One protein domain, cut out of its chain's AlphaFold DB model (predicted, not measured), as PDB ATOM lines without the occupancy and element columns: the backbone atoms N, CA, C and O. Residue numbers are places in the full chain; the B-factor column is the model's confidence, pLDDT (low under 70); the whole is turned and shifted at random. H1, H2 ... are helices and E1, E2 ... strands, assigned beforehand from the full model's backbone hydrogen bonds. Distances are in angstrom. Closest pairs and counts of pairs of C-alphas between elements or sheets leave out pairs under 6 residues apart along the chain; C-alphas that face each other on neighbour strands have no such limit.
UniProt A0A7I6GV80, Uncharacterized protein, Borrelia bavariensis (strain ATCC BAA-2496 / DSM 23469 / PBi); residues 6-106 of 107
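What this domain is: This is residues 6 to 106 of the 107 residues of an uncharacterized protein of Borrelia bavariensis (strain ATCC BAA-2496 / DSM 23469 / PBi) (UniProt A0A7I6GV80). A strongly twisted, curled sheet of five strands has the short helix H2 packed over one face, while the longer helix H1 sits near the edge strand E4 and only grazes the sheet. E2 and E3 lie nearest the middle of the domain, and E1 and H1 lie farthest from it. The printed part has 101 residues, with two named helices followed by five named strands, and the class is mixed, helices and strands. The sheet runs E1 - E5 - E2 - E3 - E4, all antiparallel. The whole is compact, with a radius of gyration of the C-alphas of 13.0 A, and rounded, spanning 30 by 28 by 21 A.

How they stand to each other: H1, residues 6 to 17, is on the sheet but only grazes it, with its residues 7 to 12; the closest C-alphas of H1 and E4, residues 80 to 84, are those of Ile 8 and Tyr 83, 7.1 A apart. H2, residues 30 to 36, is close to H1 but not clearly touching it; their closest C-alphas, those of Phe 15 and Ile 33, are 7.4 A apart. The two helices run opposite ways at a steep tilt of 62 degrees. In H1 and H2 every O i to N i+4 pair is within hydrogen-bond range. H2 is on the sheet at a height of 7.1 A, over E2, residues 57 to 64, and slantwise to the strands, at 52 degrees to E2 on the local plane. E1, residues 41 to 44, is an edge strand, antiparallel to E5, residues 96 to 105, with N 42 and O 104 3.4 A apart. E5 bends by 58 degrees at residue 99 and is also antiparallel to E2, with N 60 and O 101 2.9 A apart. E2 and E3, residues 70 to 76, form a hairpin, with N 61 and O 73 2.9 A apart. E3 and E4 form another, with N 76 and O 80 2.8 A apart. E2, E3 and E4 make a meander, each strand the antiparallel neighbour of the one before, and with E5 a Greek key, in which the fourth strand pairs with the first. E1 is apart from E3 and E4.

Where its parts are: H1 begins at C-alpha 6, (66.921, 96.666, 102.047), and is 16.9 A long; H2 is 10.0 A. Of the strands, E2 measures 22.7 A, E3 20.2 A and E5 26.2 A. E5 ends at C-alpha 105, (75.595, 113.141, 82.283).

The domain as a whole: The C-alphas farthest apart, those of Asp 67 and Phe 106, are 37.4 A apart. The printed part has no cut. The links H1 to H2, E1 to E2 and E4 to E5 are long. The mean pLDDT of the printed part is 73.4, and 33 residues are under 70, among them residues 41 to 48 and 103 to 106.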
ATOM      1  N   LYS A   6      68.328  96.243 101.905       61.34
ATOM      2  CA  LYS A   6      66.921  96.666 102.047       61.34
ATOM      3  C   LYS A   6      66.506  97.757 101.049       61.34
ATOM      4  O   LYS A   6      65.375  97.752 100.576       61.34
ATOM      5  N   ASP A   7      67.411  98.682 100.734       59.94
ATOM      6  CA  ASP A   7      67.166  99.772  99.785       59.94
ATOM      7  C   ASP A   7      67.146  99.237  98.335       59.94
ATOM      8  O   ASP A   7      66.386  99.729  97.500       59.94
ATOM      9  N   ILE A   8      67.931  98.188  98.047       64.19
ATOM     10  CA  ILE A   8      67.960  97.490  96.749       64.19
ATOM     11  C   ILE A   8      66.627  96.780  96.493       64.19
ATOM     12  O   ILE A   8      66.027  96.972  95.433       64.19
ATOM     13  N   ASP A   9      66.135  96.026  97.479       71.00
ATOM     14  CA  ASP A   9      64.882  95.276  97.358       71.00
ATOM     15  C   ASP A   9      63.679  96.223  97.200       71.00
ATOM     16  O   ASP A   9      62.789  95.974  96.386       71.00
ATOM     17  N   LEU A  10      63.682  97.362  97.907       80.62
ATOM     18  CA  LEU A  10      62.639  98.384  97.785       80.62
ATOM     19  C   LEU A  10      62.628  99.041  96.398       80.62
ATOM     20  O   LEU A  10      61.568  99.176  95.781       80.62
ATOM     21  N   ASN A  11      63.797  99.440  95.889       82.88
ATOM     22  CA  ASN A  11      63.904 100.055  94.567       82.88
ATOM     23  C   ASN A  11      63.548  99.060  93.458       82.88
ATOM     24  O   ASN A  11      62.853  99.436  92.516       82.88
ATOM     25  N   TYR A  12      63.946  97.790  93.591       83.31
ATOM     26  CA  TYR A  12      63.525  96.723  92.681       83.31
ATOM     27  C   TYR A  12      61.998  96.614  92.615       83.31
ATOM     28  O   TYR A  12      61.431  96.735  91.532       83.31
ATOM     29  N   GLN A  13      61.319  96.472  93.760       86.06
ATOM     30  CA  GLN A  13      59.854  96.372  93.790       86.06
ATOM     31  C   GLN A  13      59.182  97.605  93.177       86.06
ATOM     32  O   GLN A  13      58.237  97.485  92.398       86.06
ATOM     33  N   ARG A  14      59.709  98.799  93.462       89.81
ATOM     34  CA  ARG A  14      59.188 100.050  92.905       89.81
ATOM     35  C   ARG A  14      59.348 100.116  91.387       89.81
ATOM     36  O   ARG A  14      58.406 100.474  90.688       89.81
ATOM     37  N   PHE A  15      60.518  99.767  90.861       89.56
ATOM     38  CA  PHE A  15      60.765  99.757  89.418       89.56
ATOM     39  C   PHE A  15      59.970  98.667  88.699       89.56
ATOM     40  O   PHE A  15      59.552  98.890  87.563       89.56
ATOM     41  N   LEU A  16      59.726  97.530  89.359       89.69
ATOM     42  CA  LEU A  16      58.879  96.459  88.843       89.69
ATOM     43  C   LEU A  16      57.429  96.938  88.692       89.69
ATOM     44  O   LEU A  16      56.850  96.804  87.619       89.69
ATOM     45  N   GLN A  17      56.867  97.575  89.727       92.69
ATOM     46  CA  GLN A  17      55.514  98.151  89.688       92.69
ATOM     47  C   GLN A  17      55.363  99.250  88.629       92.69
ATOM     48  O   GLN A  17      54.310  99.374  88.011       92.69
ATOM     49  N   LEU A  18      56.416 100.039  88.408       92.88
ATOM     50  CA  LEU A  18      56.437 101.105  87.402       92.88
ATOM     51  C   LEU A  18      56.711 100.596  85.974       92.88
ATOM     52  O   LEU A  18      56.706 101.394  85.037       92.88
ATOM     53  N   GLY A  19      56.979  99.298  85.792       91.44
ATOM     54  CA  GLY A  19      57.295  98.711  84.488       91.44
ATOM     55  C   GLY A  19      58.650  99.144  83.918       91.44
ATOM     56  O   GLY A  19      58.871  99.068  82.711       91.44
ATOM     57  N   TYR A  20      59.570  99.627  84.758       89.62
ATOM     58  CA  TYR A  20      60.918 100.019  84.321       89.62
ATOM     59  C   TYR A  20      61.857  98.818  84.198       89.62
ATOM     60  O   TYR A  20      62.873  98.901  83.504       89.62
ATOM     61  N   ILE A  21      61.512  97.714  84.864       87.31
ATOM     62  CA  ILE A  21      62.230  96.441  84.845       87.31
ATOM     63  C   ILE A  21      61.243  95.269  84.764       87.31
ATOM     64  O   ILE A  21      60.073  95.411  85.119       87.31
ATOM     65  N   ARG A  22      61.727  94.098  84.343       86.56
ATOM     66  CA  ARG A  22      61.014  92.814  84.443       86.56
ATOM     67  C   ARG A  22      61.311  92.090  85.759       86.56
ATOM     68  O   ARG A  22      62.253  92.422  86.476       86.56
ATOM     69  N   ASN A  23      60.521  91.051  86.032       83.19
ATOM     70  CA  ASN A  23      60.680  90.161  87.186       83.19
ATOM     71  C   ASN A  23      61.982  89.332  87.175       83.19
ATOM     72  O   ASN A  23      62.347  88.759  88.196       83.19
ATOM     73  N   ASP A  24      62.677  89.271  86.040       79.00
ATOM     74  CA  ASP A  24      63.999  88.665  85.878       79.00
ATOM     75  C   ASP A  24      65.136  89.696  85.919       79.00
ATOM     76  O   ASP A  24      66.247  89.408  85.484       79.00
ATOM     77  N   TYR A  25      64.873  90.888  86.466       77.00
ATOM     78  CA  TYR A  25      65.840  91.980  86.638       77.00
ATOM     79  C   TYR A  25      66.320  92.639  85.340       77.00
ATOM     80  O   TYR A  25      67.246  93.455  85.359       77.00
ATOM     81  N   TYR A  26      65.678  92.338  84.211       80.50
ATOM     82  CA  TYR A  26      65.982  92.993  82.947       80.50
ATOM     83  C   TYR A  26      65.508  94.452  82.966       80.50
ATOM     84  O   TYR A  26      64.322  94.720  83.177       80.50
ATOM     85  N   ILE A  27      66.419  95.403  82.731       83.06
ATOM     86  CA  ILE A  27      66.075  96.833  82.637       83.06
ATOM     87  C   ILE A  27      65.420  97.126  81.288       83.06
ATOM     88  O   ILE A  27      66.062  97.000  80.250       83.06
ATOM     89  N   LEU A  28      64.163  97.573  81.324       84.75
ATOM     90  CA  LEU A  28      63.386  97.991  80.154       84.75
ATOM     91  C   LEU A  28      63.554  99.484  79.853       84.75
ATOM     92  O   LEU A  28      63.611  99.877  78.691       84.75
ATOM     93  N   ASN A  29      63.615 100.328  80.891       85.06
ATOM     94  CA  ASN A  29      63.696 101.779  80.729       85.06
ATOM     95  C   ASN A  29      64.810 102.398  81.591       85.06
ATOM     96  O   ASN A  29      64.548 102.904  82.688       85.06
ATOM     97  N   PRO A  30      66.059 102.386  81.099       78.06
ATOM     98  CA  PRO A  30      67.197 102.889  81.857       78.06
ATOM     99  C   PRO A  30      67.091 104.388  82.158       78.06
ATOM    100  O   PRO A  30      67.406 104.804  83.268       78.06
ATOM    101  N   CYS A  31      66.561 105.197  81.235       77.50
ATOM    102  CA  CYS A  31      66.410 106.641  81.435       77.50
ATOM    103  C   CYS A  31      65.461 106.981  82.588       77.50
ATOM    104  O   CYS A  31      65.713 107.921  83.339       77.50
ATOM    105  N   LYS A  32      64.373 106.217  82.762       85.81
ATOM    106  CA  LYS A  32      63.446 106.414  83.888       85.81
ATOM    107  C   LYS A  32      64.073 106.018  85.225       85.81
ATOM    108  O   LYS A  32      63.856 106.715  86.213       85.81
ATOM    109  N   ILE A  33      64.876 104.950  85.250       83.75
ATOM    110  CA  ILE A  33      65.632 104.545  86.445       83.75
ATOM    111  C   ILE A  33      66.687 105.596  86.796       83.75
ATOM    112  O   ILE A  33      66.811 105.973  87.955       83.75
ATOM    113  N   LEU A  34      67.411 106.124  85.810       78.56
ATOM    114  CA  LEU A  34      68.363 107.212  86.027       78.56
ATOM    115  C   LEU A  34      67.654 108.482  86.535       78.56
ATOM    116  O   LEU A  34      68.039 109.033  87.564       78.56
ATOM    117  N   GLY A  35      66.540 108.877  85.915       81.12
ATOM    118  CA  GLY A  35      65.736 110.020  86.359       81.12
ATOM    119  C   GLY A  35      65.241 109.909  87.809       81.12
ATOM    120  O   GLY A  35      65.177 110.918  88.508       81.12
ATOM    121  N   PHE A  36      64.965 108.695  88.308       84.06
ATOM    122  CA  PHE A  36      64.635 108.464  89.723       84.06
ATOM    123  C   PHE A  36      65.756 108.920  90.670       84.06
ATOM    124  O   PHE A  36      65.494 109.471  91.737       84.06
ATOM    125  N   TYR A  37      67.007 108.763  90.246       78.44
ATOM    126  CA  TYR A  37      68.190 109.235  90.964       78.44
ATOM    127  C   TYR A  37      68.552 110.695  90.640       78.44
ATOM    128  O   TYR A  37      69.660 111.130  90.949       78.44
ATOM    129  N   LYS A  38      67.618 111.463  90.050       79.56
ATOM    130  CA  LYS A  38      67.801 112.852  89.585       79.56
ATOM    131  C   LYS A  38      68.953 113.007  88.599       79.56
ATOM    132  O   LYS A  38      69.622 114.033  88.554       79.56
ATOM    133  N   ILE A  39      69.165 111.963  87.813       72.69
ATOM    134  CA  ILE A  39      70.141 111.944  86.747       72.69
ATOM    135  C   ILE A  39      69.413 112.177  85.431       72.69
ATOM    136  O   ILE A  39      68.527 111.406  85.055       72.69
ATOM    137  N   PHE A  40      69.846 113.199  84.705       71.69
ATOM    138  CA  PHE A  40      69.391 113.470  83.353       71.69
ATOM    139  C   PHE A  40      70.529 113.146  82.390       71.69
ATOM    140  O   PHE A  40      71.625 113.691  82.492       71.69
ATOM    141  N   SER A  41      70.290 112.205  81.482       66.81
ATOM    142  CA  SER A  41      71.299 111.724  80.544       66.81
ATOM    143  C   SER A  41      70.733 111.617  79.132       66.81
ATOM    144  O   SER A  41      69.533 111.399  78.940       66.81
ATOM    145  N   LYS A  42      71.601 111.758  78.126       64.06
ATOM    146  CA  LYS A  42      71.303 111.312  76.756       64.06
ATOM    147  C   LYS A  42      71.925 109.938  76.571       64.06
ATOM    148  O   LYS A  42      73.066 109.693  76.969       64.06
ATOM    149  N   VAL A  43      71.149 109.047  75.968       63.22
ATOM    150  CA  VAL A  43      71.595 107.701  75.609       63.22
ATOM    151  C   VAL A  43      72.414 107.791  74.332       63.22
ATOM    152  O   VAL A  43      71.945 108.372  73.352       63.22
ATOM    153  N   ARG A  44      73.602 107.188  74.321       63.03
ATOM    154  CA  ARG A  44      74.374 106.954  73.101       63.03
ATOM    155  C   ARG A  44      74.870 105.511  73.068       63.03
ATOM    156  O   ARG A  44      75.223 104.942  74.097       63.03
ATOM    157  N   TYR A  45      74.839 104.900  71.888       60.16
ATOM    158  CA  TYR A  45      75.388 103.562  71.688       60.16
ATOM    159  C   TYR A  45      76.875 103.698  71.384       60.16
ATOM    160  O   TYR A  45      77.251 104.113  70.292       60.16
ATOM    161  N   GLU A  46      77.702 103.375  72.371       66.50
ATOM    162  CA  GLU A  46      79.154 103.408  72.236       66.50
ATOM    163  C   GLU A  46      79.711 102.050  71.797       66.50
ATOM    164  O   GLU A  46      79.122 100.993  72.039       66.50
ATOM    165  N   SER A  47      80.877 102.080  71.154       66.12
ATOM    166  CA  SER A  47      81.614 100.870  70.777       66.12
ATOM    167  C   SER A  47      81.926 100.000  72.008       66.12
ATOM    168  O   SER A  47      82.225 100.539  73.074       66.12
ATOM    169  N   PRO A  48      81.983  98.657  71.890       63.91
ATOM    170  CA  PRO A  48      82.432  97.781  72.979       63.91
ATOM    171  C   PRO A  48      83.835  98.102  73.526       63.91
ATOM    172  O   PRO A  48      84.157  97.709  74.650       63.91
ATOM    173  N   LEU A  49      84.665  98.791  72.732       70.31
ATOM    174  CA  LEU A  49      86.017  99.233  73.094       70.31
ATOM    175  C   LEU A  49      86.050 100.606  73.773       70.31
ATOM    176  O   LEU A  49      87.106 101.032  74.235       70.31
ATOM    177  N   TYR A  50      84.920 101.309  73.820       71.94
ATOM    178  CA  TYR A  50      84.848 102.627  74.420       71.94
ATOM    179  C   TYR A  50      85.087 102.547  75.934       71.94
ATOM    180  O   TYR A  50      84.547 101.684  76.639       71.94
ATOM    181  N   LEU A  51      85.912 103.464  76.430       70.38
ATOM    182  CA  LEU A  51      86.233 103.599  77.841       70.38
ATOM    183  C   LEU A  51      85.461 104.799  78.401       70.38
ATOM    184  O   LEU A  51      85.700 105.907  77.925       70.38
ATOM    185  N   PRO A  52      84.567 104.589  79.388       69.38
ATOM    186  CA  PRO A  52      83.818 105.683  79.977       69.38
ATOM    187  C   PRO A  52      84.720 106.752  80.583       69.38
ATOM    188  O   PRO A  52      85.730 106.417  81.216       69.38
ATOM    189  N   VAL A  53      84.319 108.012  80.435       71.00
ATOM    190  CA  VAL A  53      84.950 109.131  81.135       71.00
ATOM    191  C   VAL A  53      84.485 109.120  82.589       71.00
ATOM    192  O   VAL A  53      83.294 109.162  82.893       71.00
ATOM    193  N   GLU A  54      85.447 109.009  83.497       70.06
ATOM    194  CA  GLU A  54      85.196 108.975  84.934       70.06
ATOM    195  C   GLU A  54      84.660 110.331  85.416       70.06
ATOM    196  O   GLU A  54      85.252 111.368  85.144       70.06
ATOM    197  N   GLY A  55      83.537 110.312  86.126       66.06
ATOM    198  CA  GLY A  55      82.805 111.474  86.626       66.06
ATOM    199  C   GLY A  55      81.730 111.991  85.673       66.06
ATOM    200  O   GLY A  55      80.866 112.756  86.097       66.06
ATOM    201  N   GLU A  56      81.759 111.577  84.405       63.97
ATOM    202  CA  GLU A  56      80.937 112.169  83.342       63.97
ATOM    203  C   GLU A  56      79.966 111.174  82.710       63.97
ATOM    204  O   GLU A  56      79.115 111.566  81.903       63.97
ATOM    205  N   GLU A  57      80.056 109.886  83.069       72.62
ATOM    206  CA  GLU A  57      79.274 108.830  82.427       72.62
ATOM    207  C   GLU A  57      78.821 107.699  83.363       72.62
ATOM    208  O   GLU A  57      79.474 107.324  84.335       72.62
ATOM    209  N   PHE A  58      77.671 107.107  83.041       70.81
ATOM    210  CA  PHE A  58      77.148 105.902  83.696       70.81
ATOM    211  C   PHE A  58      77.270 104.724  82.759       70.81
ATOM    212  O   PHE A  58      77.048 104.853  81.552       70.81
ATOM    213  N   LYS A  59      77.487 103.547  83.340       75.19
ATOM    214  CA  LYS A  59      77.530 102.291  82.607       75.19
ATOM    215  C   LYS A  59      76.417 101.368  83.072       75.19
ATOM    216  O   LYS A  59      76.359 100.982  84.239       75.19
ATOM    217  N   ILE A  60      75.567 100.964  82.136       74.56
ATOM    218  CA  ILE A  60      74.664  99.829  82.331       74.56
ATOM    219  C   ILE A  60      75.351  98.615  81.744       74.56
ATOM    220  O   ILE A  60      75.720  98.610  80.571       74.56
ATOM    221  N   THR A  61      75.569  97.610  82.577       74.44
ATOM    222  CA  THR A  61      76.255  96.387  82.177       74.44
ATOM    223  C   THR A  61      75.249  95.258  82.153       74.44
ATOM    224  O   THR A  61      74.646  94.941  83.179       74.44
ATOM    225  N   GLU A  62      75.094  94.641  80.990       76.19
ATOM    226  CA  GLU A  62      74.411  93.365  80.882       76.19
ATOM    227  C   GLU A  62      75.401  92.247  81.155       76.19
ATOM    228  O   GLU A  62      76.510  92.202  80.608       76.19
ATOM    229  N   ILE A  63      74.987  91.324  82.006       73.25
ATOM    230  CA  ILE A  63      75.789  90.189  82.415       73.25
ATOM    231  C   ILE A  63      75.020  88.893  82.255       73.25
ATOM    232  O   ILE A  63      73.802  88.830  82.412       73.25
ATOM    233  N   LYS A  64      75.774  87.828  82.000       72.94
ATOM    234  CA  LYS A  64      75.280  86.460  82.046       72.94
ATOM    235  C   LYS A  64      75.885  85.749  83.247       72.94
ATOM    236  O   LYS A  64      77.112  85.689  83.394       72.94
ATOM    237  N   LEU A  65      75.016  85.203  84.087       71.75
ATOM    238  CA  LEU A  65      75.393  84.265  85.138       71.75
ATOM    239  C   LEU A  65      75.318  82.839  84.589       71.75
ATOM    240  O   LEU A  65      74.619  82.576  83.613       71.75
ATOM    241  N   LYS A  66      76.087  81.924  85.188       68.00
ATOM    242  CA  LYS A  66      76.254  80.554  84.681       68.00
ATOM    243  C   LYS A  66      74.914  79.812  84.538       68.00
ATOM    244  O   LYS A  66      74.728  79.121  83.544       68.00
ATOM    245  N   ASP A  67      73.990  80.061  85.467       69.62
ATOM    246  CA  ASP A  67      72.733  79.317  85.617       69.62
ATOM    247  C   ASP A  67      71.486  80.231  85.672       69.62
ATOM    248  O   ASP A  67      70.430  79.814  86.140       69.62
ATOM    249  N   GLN A  68      71.590  81.498  85.251       64.69
ATOM    250  CA  GLN A  68      70.466  82.450  85.272       64.69
ATOM    251  C   GLN A  68      70.350  83.229  83.957       64.69
ATOM    252  O   GLN A  68      71.306  83.323  83.182       64.69
ATOM    253  N   SER A  69      69.161  83.798  83.734       65.00
ATOM    254  CA  SER A  69      68.864  84.786  82.693       65.00
ATOM    255  C   SER A  69      69.852  85.960  82.718       65.00
ATOM    256  O   SER A  69      70.580  86.163  83.690       65.00
ATOM    257  N   PHE A  70      69.874  86.751  81.646       67.62
ATOM    258  CA  PHE A  70      70.646  87.991  81.601       67.62
ATOM    259  C   PHE A  70      70.165  88.968  82.674       67.62
ATOM    260  O   PHE A  70      68.963  89.114  82.888       67.62
ATOM    261  N   ILE A  71      71.107  89.635  83.336       71.62
ATOM    262  CA  ILE A  71      70.821  90.612  84.389       71.62
ATOM    263  C   ILE A  71      71.502  91.917  84.030       71.62
ATOM    264  O   ILE A  71      72.608  91.920  83.488       71.62
ATOM    265  N   HIS A  72      70.846  93.031  84.344       70.56
ATOM    266  CA  HIS A  72      71.421  94.358  84.192       70.56
ATOM    267  C   HIS A  72      71.766  94.954  85.556       70.56
ATOM    268  O   HIS A  72      70.967  94.895  86.490       70.56
ATOM    269  N   PHE A  73      72.929  95.594  85.652       74.06
ATOM    270  CA  PHE A  73      73.248  96.491  86.763       74.06
ATOM    271  C   PHE A  73      73.742  97.841  86.241       74.06
ATOM    272  O   PHE A  73      74.271  97.943  85.131       74.06
ATOM    273  N   ILE A  74      73.542  98.885  87.043       73.44
ATOM    274  CA  ILE A  74      73.910 100.269  86.747       73.44
ATOM    275  C   ILE A  74      75.005 100.703  87.716       73.44
ATOM    276  O   ILE A  74      74.829 100.667  88.939       73.44
ATOM    277  N   GLU A  75      76.115 101.182  87.169       73.62
ATOM    278  CA  GLU A  75      77.177 101.832  87.930       73.62
ATOM    279  C   GLU A  75      77.459 103.248  87.419       73.62
ATOM    280  O   GLU A  75      77.372 103.533  86.224       73.62
ATOM    281  N   ILE A  76      77.779 104.128  88.366       68.06
ATOM    282  CA  ILE A  76      78.394 105.434  88.158       68.06
ATOM    283  C   ILE A  76      79.863 105.281  88.475       68.06
ATOM    284  O   ILE A  76      80.208 104.951  89.617       68.06
ATOM    285  N   ASP A  77      80.701 105.602  87.497       61.59
ATOM    286  CA  ASP A  77      82.147 105.572  87.638       61.59
ATOM    287  C   ASP A  77      82.667 104.218  88.131       61.59
ATOM    288  O   ASP A  77      81.935 103.273  88.440       61.59
ATOM    289  N   LYS A  78      83.985 104.063  88.194       59.97
ATOM    290  CA  LYS A  78      84.587 102.774  88.568       59.97
ATOM    291  C   LYS A  78      84.211 102.324  89.992       59.97
ATOM    292  O   LYS A  78      84.420 101.156  90.330       59.97
ATOM    293  N   SER A  79      83.622 103.196  90.818       59.91
ATOM    294  CA  SER A  79      83.502 103.008  92.266       59.91
ATOM    295  C   SER A  79      82.080 102.985  92.847       59.91
ATOM    296  O   SER A  79      81.928 102.481  93.962       59.91
ATOM    297  N   LYS A  80      81.024 103.455  92.158       70.38
ATOM    298  CA  LYS A  80      79.694 103.607  92.784       70.38
ATOM    299  C   LYS A  80      78.586 102.866  92.035       70.38
ATOM    300  O   LYS A  80      78.119 103.273  90.983       70.38
ATOM    301  N   VAL A  81      78.089 101.786  92.629       71.62
ATOM    302  CA  VAL A  81      76.925 101.052  92.109       71.62
ATOM    303  C   VAL A  81      75.643 101.810  92.454       71.62
ATOM    304  O   VAL A  81      75.371 102.067  93.627       71.62
ATOM    305  N   LEU A  82      74.859 102.171  91.436       71.50
ATOM    306  CA  LEU A  82      73.532 102.776  91.604       71.50
ATOM    307  C   LEU A  82      72.435 101.736  91.749       71.50
ATOM    308  O   LEU A  82      71.425 101.972  92.406       71.50
ATOM    309  N   TYR A  83      72.596 100.618  91.056       72.88
ATOM    310  CA  TYR A  83      71.606  99.566  91.040       72.88
ATOM    311  C   TYR A  83      72.293  98.254  90.706       72.88
ATOM    312  O   TYR A  83      72.787  98.082  89.599       72.88
ATOM    313  N   ASP A  84      72.312  97.336  91.660       73.75
ATOM    314  CA  ASP A  84      72.742  95.957  91.464       73.75
ATOM    315  C   ASP A  84      71.728  95.089  92.187       73.75
ATOM    316  O   ASP A  84      71.756  94.951  93.408       73.75
ATOM    317  N   SER A  85      70.765  94.580  91.427       67.38
ATOM    318  CA  SER A  85      69.622  93.861  91.976       67.38
ATOM    319  C   SER A  85      70.003  92.579  92.711       67.38
ATOM    320  O   SER A  85      69.243  92.109  93.554       67.38
ATOM    321  N   LEU A  86      71.172  92.014  92.400       70.50
ATOM    322  CA  LEU A  86      71.669  90.781  92.999       70.50
ATOM    323  C   LEU A  86      72.903  90.988  93.882       70.50
ATOM    324  O   LEU A  86      73.432  90.008  94.426       70.50
ATOM    325  N   ASP A  87      73.332  92.239  94.058       72.56
ATOM    326  CA  ASP A  87      74.489  92.617  94.867       72.56
ATOM    327  C   ASP A  87      75.768  91.853  94.448       72.56
ATOM    328  O   ASP A  87      76.571  91.387  95.258       72.56
ATOM    329  N   LEU A  88      75.925  91.639  93.139       70.12
ATOM    330  CA  LEU A  88      76.971  90.821  92.528       70.12
ATOM    331  C   LEU A  88      78.366  91.393  92.742       70.12
ATOM    332  O   LEU A  88      79.302  90.622  92.978       70.12
ATOM    333  N   LYS A  89      78.508  92.724  92.666       66.12
ATOM    334  CA  LYS A  89      79.802  93.398  92.846       66.12
ATOM    335  C   LYS A  89      80.264  93.306  94.302       66.12
ATOM    336  O   LYS A  89      81.430  93.011  94.543       66.12
ATOM    337  N   PHE A  90      79.354  93.483  95.263       65.94
ATOM    338  CA  PHE A  90      79.660  93.353  96.693       65.94
ATOM    339  C   PHE A  90      79.952  91.902  97.089       65.94
ATOM    340  O   PHE A  90      80.895  91.634  97.828       65.94
ATOM    341  N   LYS A  91      79.194  90.942  96.543       68.56
ATOM    342  CA  LYS A  91      79.361  89.508  96.833       68.56
ATOM    343  C   LYS A  91      80.519  88.851  96.075       68.56
ATOM    344  O   LYS A  91      80.691  87.639  96.181       68.56
ATOM    345  N   GLY A  92      81.286  89.611  95.285       67.06
ATOM    346  CA  GLY A  92      82.431  89.103  94.522       67.06
ATOM    347  C   GLY A  92      82.073  87.979  93.543       67.06
ATOM    348  O   GLY A  92      82.910  87.127  93.234       67.06
ATOM    349  N   LYS A  93      80.818  87.921  93.078       72.00
ATOM    350  CA  LYS A  93      80.370  86.840  92.197       72.00
ATOM    351  C   LYS A  93      81.030  86.982  90.830       72.00
ATOM    352  O   LYS A  93      81.032  88.054  90.236       72.00
ATOM    353  N   LYS A  94      81.555  85.876  90.299       72.00
ATOM    354  CA  LYS A  94      82.077  85.836  88.929       72.00
ATOM    355  C   LYS A  94      80.911  85.901  87.940       72.00
ATOM    356  O   LYS A  94      80.006  85.074  88.000       72.00
ATOM    357  N   PHE A  95      80.964  86.848  87.013       73.81
ATOM    358  CA  PHE A  95      79.997  86.999  85.928       73.81
ATOM    359  C   PHE A  95      80.712  87.322  84.616       73.81
ATOM    360  O   PHE A  95      81.833  87.835  84.617       73.81
ATOM    361  N   LYS A  96      80.059  87.029  83.487       74.81
ATOM    362  CA  LYS A  96      80.534  87.446  82.164       74.81
ATOM    363  C   LYS A  96      79.758  88.678  81.721       74.81
ATOM    364  O   LYS A  96      78.533  88.637  81.686       74.81
ATOM    365  N   ILE A  97      80.468  89.739  81.348       71.38
ATOM    366  CA  ILE A  97      79.865  90.918  80.714       71.38
ATOM    367  C   ILE A  97      79.511  90.571  79.267       71.38
ATOM    368  O   ILE A  97      80.353  90.045  78.538       71.38
ATOM    369  N   ILE A  98      78.268  90.843  78.876       73.75
ATOM    370  CA  ILE A  98      77.728  90.574  77.537       73.75
ATOM    371  C   ILE A  98      77.631  91.866  76.737       73.75
ATOM    372  O   ILE A  98      78.095  91.915  75.602       73.75
ATOM    373  N   SER A  99      77.093  92.921  77.344       68.56
ATOM    374  CA  SER A  99      76.974  94.226  76.706       68.56
ATOM    375  C   SER A  99      77.160  95.357  77.717       68.56
ATOM    376  O   SER A  99      77.104  95.162  78.936       68.56
ATOM    377  N   LYS A 100      77.467  96.545  77.196       72.56
ATOM    378  CA  LYS A 100      77.639  97.776  77.966       72.56
ATOM    379  C   LYS A 100      76.919  98.895  77.228       72.56
ATOM    380  O   LYS A 100      77.134  99.066  76.032       72.56
ATOM    381  N   MET A 101      76.102  99.658  77.940       71.50
ATOM    382  CA  MET A 101      75.520 100.907  77.451       71.50
ATOM    383  C   MET A 101      76.069 102.062  78.273       71.50
ATOM    384  O   MET A 101      76.178 101.945  79.497       71.50
ATOM    385  N   ILE A 102      76.412 103.154  77.599       71.00
ATOM    386  CA  ILE A 102      77.062 104.304  78.216       71.00
ATOM    387  C   ILE A 102      76.184 105.529  78.023       71.00
ATOM    388  O   ILE A 102      75.668 105.797  76.941       71.00
ATOM    389  N   PHE A 103      75.976 106.242  79.117       69.50
ATOM    390  CA  PHE A 103      75.107 107.403  79.177       69.50
ATOM    391  C   PHE A 103      75.965 108.581  79.615       69.50
ATOM    392  O   PHE A 103      76.714 108.449  80.578       69.50
ATOM    393  N   ASN A 104      75.854 109.712  78.925       68.25
ATOM    394  CA  ASN A 104      76.576 110.923  79.305       68.25
ATOM    395  C   ASN A 104      75.696 111.762  80.245       68.25
ATOM    396  O   ASN A 104      74.493 111.913  79.986       68.25
ATOM    397  N   TYR A 105      76.266 112.234  81.354       66.06
ATOM    398  CA  TYR A 105      75.595 113.141  82.283       66.06
ATOM    399  C   TYR A 105      75.391 114.505  81.622       66.06
ATOM    400  O   TYR A 105      76.343 115.127  81.167       66.06
ATOM    401  N   PHE A 106      74.164 115.021  81.645       59.59
ATOM    402  CA  PHE A 106      73.963 116.460  81.488       59.59
ATOM    403  C   PHE A 106      73.931 117.055  82.892       59.59
ATOM    404  O   PHE A 106      73.055 116.700  83.684       59.59
TER     405      PHE A 106